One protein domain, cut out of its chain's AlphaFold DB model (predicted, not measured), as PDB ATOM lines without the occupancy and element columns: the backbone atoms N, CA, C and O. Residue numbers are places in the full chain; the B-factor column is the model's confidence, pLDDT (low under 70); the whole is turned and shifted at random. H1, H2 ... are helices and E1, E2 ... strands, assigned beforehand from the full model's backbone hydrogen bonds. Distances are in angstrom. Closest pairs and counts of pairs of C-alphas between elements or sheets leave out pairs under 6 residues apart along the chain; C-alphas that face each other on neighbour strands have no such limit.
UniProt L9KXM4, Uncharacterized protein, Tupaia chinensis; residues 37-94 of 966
ATOM      1  N   SER A  37     113.412 145.287 103.140       87.12
ATOM      2  CA  SER A  37     112.958 145.273 101.741       87.12
ATOM      3  C   SER A  37     113.865 146.073 100.793       87.12
ATOM      4  O   SER A  37     114.739 146.841 101.203       87.12
ATOM      5  N   GLY A  38     113.673 145.903  99.482       85.25
ATOM      6  CA  GLY A  38     114.314 146.803  98.531       85.25
ATOM      7  C   GLY A  38     113.768 148.216  98.720       85.25
ATOM      8  O   GLY A  38     112.658 148.419  99.206       85.25
ATOM      9  N   GLY A  39     114.572 149.215  98.375       86.81
ATOM     10  CA  GLY A  39     114.213 150.613  98.569       86.81
ATOM     11  C   GLY A  39     114.204 151.070 100.028       86.81
ATOM     12  O   GLY A  39     114.001 152.257 100.259       86.81
ATOM     13  N   SER A  40     114.476 150.197 101.005       87.12
ATOM     14  CA  SER A  40     114.735 150.576 102.396       87.12
ATOM     15  C   SER A  40     116.083 150.037 102.875       87.12
ATOM     16  O   SER A  40     116.492 148.942 102.496       87.12
ATOM     17  N   GLU A  41     116.811 150.803 103.686       87.50
ATOM     18  CA  GLU A  41     118.059 150.385 104.337       87.50
ATOM     19  C   GLU A  41     117.871 150.198 105.844       87.50
ATOM     20  O   GLU A  41     116.925 150.711 106.438       87.50
ATOM     21  N   ALA A  42     118.779 149.459 106.480       85.25
ATOM     22  CA  ALA A  42     118.734 149.237 107.919       85.25
ATOM     23  C   ALA A  42     119.195 150.484 108.689       85.25
ATOM     24  O   ALA A  42     120.296 150.986 108.479       85.25
ATOM     25  N   LEU A  43     118.398 150.945 109.654       83.94
ATOM     26  CA  LEU A  43     118.772 152.062 110.526       83.94
ATOM     27  C   LEU A  43     119.919 151.647 111.454       83.94
ATOM     28  O   LEU A  43     119.779 150.674 112.193       83.94
ATOM     29  N   ASN A  44     121.035 152.378 111.508       79.19
ATOM     30  CA  ASN A  44     122.132 152.078 112.443       79.19
ATOM     31  C   ASN A  44     121.893 152.669 113.853       79.19
ATOM     32  O   ASN A  44     122.693 153.448 114.365       79.19
ATOM     33  N   GLY A  45     120.746 152.338 114.457       73.00
ATOM     34  CA  GLY A  45     120.347 152.774 115.800       73.00
ATOM     35  C   GLY A  45     120.428 151.677 116.871       73.00
ATOM     36  O   GLY A  45     120.459 150.482 116.566       73.00
ATOM     37  N   SER A  46     120.398 152.107 118.137       70.69
ATOM     38  CA  SER A  46     120.388 151.271 119.352       70.69
ATOM     39  C   SER A  46     118.990 150.806 119.801       70.69
ATOM     40  O   SER A  46     118.858 150.190 120.858       70.69
ATOM     41  N   GLY A  47     117.943 151.103 119.024       72.12
ATOM     42  CA  GLY A  47     116.565 150.682 119.299       72.12
ATOM     43  C   GLY A  47     116.306 149.193 119.031       72.12
ATOM     44  O   GLY A  47     117.083 148.512 118.357       72.12
ATOM     45  N   LEU A  48     115.182 148.678 119.542       75.06
ATOM     46  CA  LEU A  48     114.768 147.295 119.298       75.06
ATOM     47  C   LEU A  48     114.189 147.141 117.882       75.06
ATOM     48  O   LEU A  48     113.162 147.727 117.556       75.06
ATOM     49  N   ARG A  49     114.816 146.288 117.065       79.31
ATOM     50  CA  ARG A  49     114.442 146.010 115.664       79.31
ATOM     51  C   ARG A  49     113.298 144.990 115.561       79.31
ATOM     52  O   ARG A  49     113.488 143.893 115.035       79.31
ATOM     53  N   VAL A  50     112.138 145.319 116.130       82.44
ATOM     54  CA  VAL A  50     110.972 144.412 116.262       82.44
ATOM     55  C   VAL A  50     110.013 144.429 115.071       82.44
ATOM     56  O   VAL A  50     109.121 143.590 114.985       82.44
ATOM     57  N   SER A  51     110.182 145.363 114.142       83.12
ATOM     58  CA  SER A  51     109.414 145.478 112.901       83.12
ATOM     59  C   SER A  51     110.287 146.079 111.800       83.12
ATOM     60  O   SER A  51     111.382 146.577 112.064       83.12
ATOM     61  N   GLU A  52     109.796 146.060 110.562       81.38
ATOM     62  CA  GLU A  52     110.453 146.750 109.450       81.38
ATOM     63  C   GLU A  52     110.487 148.268 109.697       81.38
ATOM     64  O   GLU A  52     111.543 148.880 109.619       81.38
ATOM     65  N   GLU A  53     109.375 148.843 110.163       79.62
ATOM     66  CA  GLU A  53     109.222 150.263 110.538       79.62
ATOM     67  C   GLU A  53     110.189 150.734 111.643       79.62
ATOM     68  O   GLU A  53     110.489 151.921 111.741       79.62
ATOM     69  N   THR A  54     110.662 149.822 112.503       79.19
ATOM     70  CA  THR A  54     111.602 150.126 113.604       79.19
ATOM     71  C   THR A  54     113.044 149.718 113.300       79.19
ATOM     72  O   THR A  54     113.970 150.182 113.967       79.19
ATOM     73  N   GLY A  55     113.259 148.845 112.312       80.62
ATOM     74  CA  GLY A  55     114.579 148.371 111.895       80.62
ATOM     75  C   GLY A  55     115.130 149.039 110.633       80.62
ATOM     76  O   GLY A  55     116.350 149.021 110.440       80.62
ATOM     77  N   CYS A  56     114.262 149.617 109.800       87.75
ATOM     78  CA  CYS A  56     114.538 150.033 108.426       87.75
ATOM     79  C   CYS A  56     113.990 151.439 108.121       87.75
ATOM     80  O   CYS A  56     113.063 151.915 108.769       87.75
ATOM     81  N   HIS A  57     114.552 152.100 107.110       87.69
ATOM     82  CA  HIS A  57     114.138 153.419 106.628       87.69
ATOM     83  C   HIS A  57     114.194 153.474 105.096       87.69
ATOM     84  O   HIS A  57     115.090 152.889 104.491       87.69
ATOM     85  N   LEU A  58     113.246 154.162 104.454       90.12
ATOM     86  CA  LEU A  58     113.189 154.273 102.991       90.12
ATOM     87  C   LEU A  58     114.371 155.086 102.445       90.12
ATOM     88  O   LEU A  58     114.635 156.193 102.908       90.12
ATOM     89  N   CYS A  59     115.029 154.570 101.409       90.56
ATOM     90  CA  CYS A  59     116.064 155.279 100.665       90.56
ATOM     91  C   CYS A  59     115.536 156.627 100.164       90.56
ATOM     92  O   CYS A  59     114.493 156.674  99.501       90.56
ATOM     93  N   GLU A  60     116.255 157.714 100.465       91.38
ATOM     94  CA  GLU A  60     115.906 159.055  99.993       91.38
ATOM     95  C   GLU A  60     115.815 159.099  98.463       91.38
ATOM     96  O   GLU A  60     116.555 158.409  97.755       91.38
ATOM     97  N   ALA A  61     114.961 159.979  97.936       91.00
ATOM     98  CA  ALA A  61     114.951 160.264  96.506       91.00
ATOM     99  C   ALA A  61     116.366 160.645  96.021       91.00
ATOM    100  O   ALA A  61     117.112 161.361  96.697       91.00
ATOM    101  N   GLY A  62     116.745 160.162  94.841       91.50
ATOM    102  CA  GLY A  62     118.116 160.204  94.328       91.50
ATOM    103  C   GLY A  62     118.978 159.010  94.747       91.50
ATOM    104  O   GLY A  62     120.119 158.919  94.296       91.50
ATOM    105  N   THR A  63     118.452 158.074  95.543       92.06
ATOM    106  CA  THR A  63     119.126 156.820  95.916       92.06
ATOM    107  C   THR A  63     118.225 155.595  95.715       92.06
ATOM    108  O   THR A  63     117.007 155.722  95.585       92.06
ATOM    109  N   TYR A  64     118.818 154.402  95.656       91.06
ATOM    110  CA  TYR A  64     118.115 153.121  95.513       91.06
ATOM    111  C   TYR A  64     118.813 152.010  96.312       91.06
ATOM    112  O   TYR A  64     120.004 152.107  96.617       91.06
ATOM    113  N   ARG A  65     118.102 150.919  96.624       89.50
ATOM    114  CA  ARG A  65     118.698 149.713  97.234       89.50
ATOM    115  C   ARG A  65     117.991 148.452  96.750       89.50
ATOM    116  O   ARG A  65     116.830 148.225  97.073       89.50
ATOM    117  N   SER A  66     118.687 147.609  95.995       86.62
ATOM    118  CA  SER A  66     118.137 146.332  95.518       86.62
ATOM    119  C   SER A  66     118.342 145.220  96.546       86.62
ATOM    120  O   SER A  66     119.381 145.170  97.196       86.62
ATOM    121  N   ARG A  67     117.397 144.275  96.642       78.00
ATOM    122  CA  ARG A  67     117.415 143.163  97.625       78.00
ATOM    123  C   ARG A  67     118.631 142.220  97.527       78.00
ATOM    124  O   ARG A  67     118.841 141.401  98.406       78.00
ATOM    125  N   ALA A  68     119.437 142.321  96.467       73.75
ATOM    126  CA  ALA A  68     120.708 141.603  96.327       73.75
ATOM    127  C   ALA A  68     121.889 142.272  97.071       73.75
ATOM    128  O   ALA A  68     122.976 141.706  97.130       73.75
ATOM    129  N   LEU A  69     121.698 143.481  97.610       69.50
ATOM    130  CA  LEU A  69     122.729 144.333  98.217       69.50
ATOM    131  C   LEU A  69     122.511 144.445  99.737       69.50
ATOM    132  O   LEU A  69     122.568 145.531 100.311       69.50
ATOM    133  N   ASP A  70     122.218 143.315 100.388       65.69
ATOM    134  CA  ASP A  70     121.668 143.281 101.751       65.69
ATOM    135  C   ASP A  70     122.523 143.995 102.813       65.69
ATOM    136  O   ASP A  70     121.988 144.577 103.757       65.69
ATOM    137  N   THR A  71     123.843 144.002 102.637       67.56
ATOM    138  CA  THR A  71     124.822 144.598 103.558       67.56
ATOM    139  C   THR A  71     125.198 146.049 103.243       67.56
ATOM    140  O   THR A  71     125.981 146.637 103.987       67.56
ATOM    141  N   LEU A  72     124.678 146.634 102.158       73.06
ATOM    142  CA  LEU A  72     125.039 147.976 101.694       73.06
ATOM    143  C   LEU A  72     123.953 149.020 102.027       73.06
ATOM    144  O   LEU A  72     122.760 148.687 102.022       73.06
ATOM    145  N   PRO A  73     124.353 150.283 102.285       83.62
ATOM    146  CA  PRO A  73     123.428 151.407 102.403       83.62
ATOM    147  C   PRO A  73     122.843 151.785 101.034       83.62
ATOM    148  O   PRO A  73     123.301 151.301  99.992       83.62
ATOM    149  N   CYS A  74     121.861 152.682 101.022       89.38
ATOM    150  CA  CYS A  74     121.264 153.227  99.805       89.38
ATOM    151  C   CYS A  74     122.333 153.817  98.867       89.38
ATOM    152  O   CYS A  74     123.135 154.668  99.253       89.38
ATOM    153  N   GLN A  75     122.355 153.350  97.619       90.25
ATOM    154  CA  GLN A  75     123.337 153.744  96.609       90.25
ATOM    155  C   GLN A  75     122.828 154.938  95.791       90.25
ATOM    156  O   GLN A  75     121.626 155.014  95.523       90.25
ATOM    157  N   PRO A  76     123.699 155.871  95.359       91.94
ATOM    158  CA  PRO A  76     123.290 156.988  94.512       91.94
ATOM    159  C   PRO A  76     122.729 156.483  93.179       91.94
ATOM    160  O   PRO A  76     123.273 155.560  92.575       91.94
ATOM    161  N   CYS A  77     121.649 157.105  92.702       93.75
ATOM    162  CA  CYS A  77     121.040 156.753  91.422       93.75
ATOM    163  C   CYS A  77     122.064 156.904  90.280       93.75
ATOM    164  O   CYS A  77     122.712 157.958  90.205       93.75
ATOM    165  N   PRO A  78     122.240 155.906  89.396       93.75
ATOM    166  CA  PRO A  78     123.185 156.013  88.291       93.75
ATOM    167  C   PRO A  78     122.750 157.096  87.285       93.75
ATOM    168  O   PRO A  78     121.553 157.356  87.136       93.75
ATOM    169  N   PRO A  79     123.702 157.734  86.579       94.19
ATOM    170  CA  PRO A  79     123.376 158.693  85.529       94.19
ATOM    171  C   PRO A  79     122.547 158.030  84.418       94.19
ATOM    172  O   PRO A  79     122.724 156.851  84.118       94.19
ATOM    173  N   GLY A  80     121.630 158.791  83.821       93.38
ATOM    174  CA  GLY A  80     120.634 158.291  82.868       93.38
ATOM    175  C   GLY A  80     119.363 157.724  83.517       93.38
ATOM    176  O   GLY A  80     118.445 157.330  82.799       93.38
ATOM    177  N   PHE A  81     119.257 157.731  84.851       94.94
ATOM    178  CA  PHE A  81     118.093 157.255  85.609       94.94
ATOM    179  C   PHE A  81     117.691 158.254  86.707       94.94
ATOM    180  O   PHE A  81     118.501 159.070  87.148       94.94
ATOM    181  N   SER A  82     116.437 158.198  87.157       94.31
ATOM    182  CA  SER A  82     115.914 159.035  88.248       94.31
ATOM    183  C   SER A  82     115.259 158.177  89.322       94.31
ATOM    184  O   SER A  82     114.294 157.483  89.030       94.31
ATOM    185  N   CYS A  83     115.735 158.229  90.562       93.69
ATOM    186  CA  CYS A  83     115.273 157.327  91.614       93.69
ATOM    187  C   CYS A  83     114.308 158.061  92.562       93.69
ATOM    188  O   CYS A  83     114.779 158.853  93.385       93.69
ATOM    189  N   PRO A  84     112.982 157.829  92.501       91.62
ATOM    190  CA  PRO A  84     112.069 158.293  93.545       91.62
ATOM    191  C   PRO A  84     112.382 157.629  94.897       91.62
ATOM    192  O   PRO A  84     113.074 156.608  94.966       91.62
ATOM    193  N   GLN A  85     111.874 158.212  95.986       92.12
ATOM    194  CA  GLN A  85     112.034 157.665  97.338       92.12
ATOM    195  C   GLN A  85     111.513 156.219  97.403       92.12
ATOM    196  O   GLN A  85     110.454 155.919  96.854       92.12
ATOM    197  N   GLY A  86     112.249 155.321  98.064       88.62
ATOM    198  CA  GLY A  86     111.863 153.908  98.162       88.62
ATOM    199  C   GLY A  86     112.173 153.042  96.929       88.62
ATOM    200  O   GLY A  86     111.595 151.968  96.779       88.62
ATOM    201  N   SER A  87     113.068 153.465  96.027       90.12
ATOM    202  CA  SER A  87     113.388 152.699  94.808       90.12
ATOM    203  C   SER A  87     114.120 151.370  95.087       90.12
ATOM    204  O   SER A  87     115.290 151.367  95.478       90.12
ATOM    205  N   GLU A  88     113.482 150.225  94.797       89.38
ATOM    206  CA  GLU A  88     114.160 148.912  94.794       89.38
ATOM    207  C   GLU A  88     115.183 148.790  93.651       89.38
ATOM    208  O   GLU A  88     116.249 148.191  93.815       89.38
ATOM    209  N   THR A  89     114.872 149.345  92.474       87.75
ATOM    210  CA  THR A  89     115.743 149.324  91.289       87.75
ATOM    211  C   THR A  89     115.652 150.647  90.529       87.75
ATOM    212  O   THR A  89     114.597 151.279  90.501       87.75
ATOM    213  N   TYR A  90     116.749 151.056  89.890       88.19
ATOM    214  CA  TYR A  90     116.773 152.232  89.012       88.19
ATOM    215  C   TYR A  90     116.249 151.924  87.600       88.19
ATOM    216  O   TYR A  90     115.751 152.820  86.929       88.19
ATOM    217  N   HIS A  91     116.318 150.664  87.148       89.31
ATOM    218  CA  HIS A  91     115.927 150.257  85.791       89.31
ATOM    219  C   HIS A  91     114.463 150.563  85.440       89.31
ATOM    220  O   HIS A  91     114.164 150.792  84.272       89.31
ATOM    221  N   SER A  92     113.565 150.599  86.430       88.69
ATOM    222  CA  SER A  92     112.161 151.003  86.252       88.69
ATOM    223  C   SER A  92     111.981 152.490  85.918       88.69
ATOM    224  O   SER A  92     110.902 152.879  85.481       88.69
ATOM    225  N   TRP A  93     113.015 153.315  86.112       89.56
ATOM    226  CA  TRP A  93     112.953 154.774  86.028       89.56
ATOM    227  C   TRP A  93     114.069 155.368  85.137       89.56
ATOM    228  O   TRP A  93     114.890 156.166  85.609       89.56
ATOM    229  N   PRO A  94     114.149 154.983  83.846       92.62
ATOM    230  CA  PRO A  94     115.062 155.613  82.896       92.62
ATOM    231  C   PRO A  94     114.693 157.085  82.699       92.62
ATOM    232  O   PRO A  94     113.515 157.445  82.715       92.62
TER     233      PRO A  94
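Overview. This is residues 37 to 94 of the 966 residues of an uncharacterized protein of Tupaia chinensis (UniProt L9KXM4). A rod of little regular structure: at one end a loop and the one-turn helix H1 join two short paired strands, E1 and E2, and the rest, residues 59 to 94, winds in loops to the other end. The printed part has 58 residues, with E1, H1 and E2 in that order, an antiparallel sheet E1 - E2, and a mixed class with 10 residues in named elements. It is compact, radius of gyration of the C-alphas 11.6 A, spanning 38 by 19 by 14 A.

Along the chain. E1, residues 40 to 42, begins at C-alpha 40 (114.735, 150.576, 102.396) and measures 6.9 A. H1, residues 52 to 55, measures 5.1 A. E2, residues 56 to 58, measures 7.0 A and ends at C-alpha 58 (113.189, 154.273, 102.991).

Arrangement. E1 and E2 are antiparallel neighbours at 147 degrees, with N 41 and O 57 within hydrogen-bond range at 2.8 A. The closest C-alphas of E1 and H1, those of Ala 42 and Gly 55, are 5.8 A apart. H1 is too short for an O i to N i+4 pair; its one O i to N i+3 pair is within range. Residues 63 to 64 pair antiparallel with 75 to 76.

Size, cuts and confidence. The C-alphas farthest apart, of Leu 48 and Gly 80, are 38.5 A apart. The printed part has no cut and no long link between named elements. Residues 69 to 71 are under pLDDT 70.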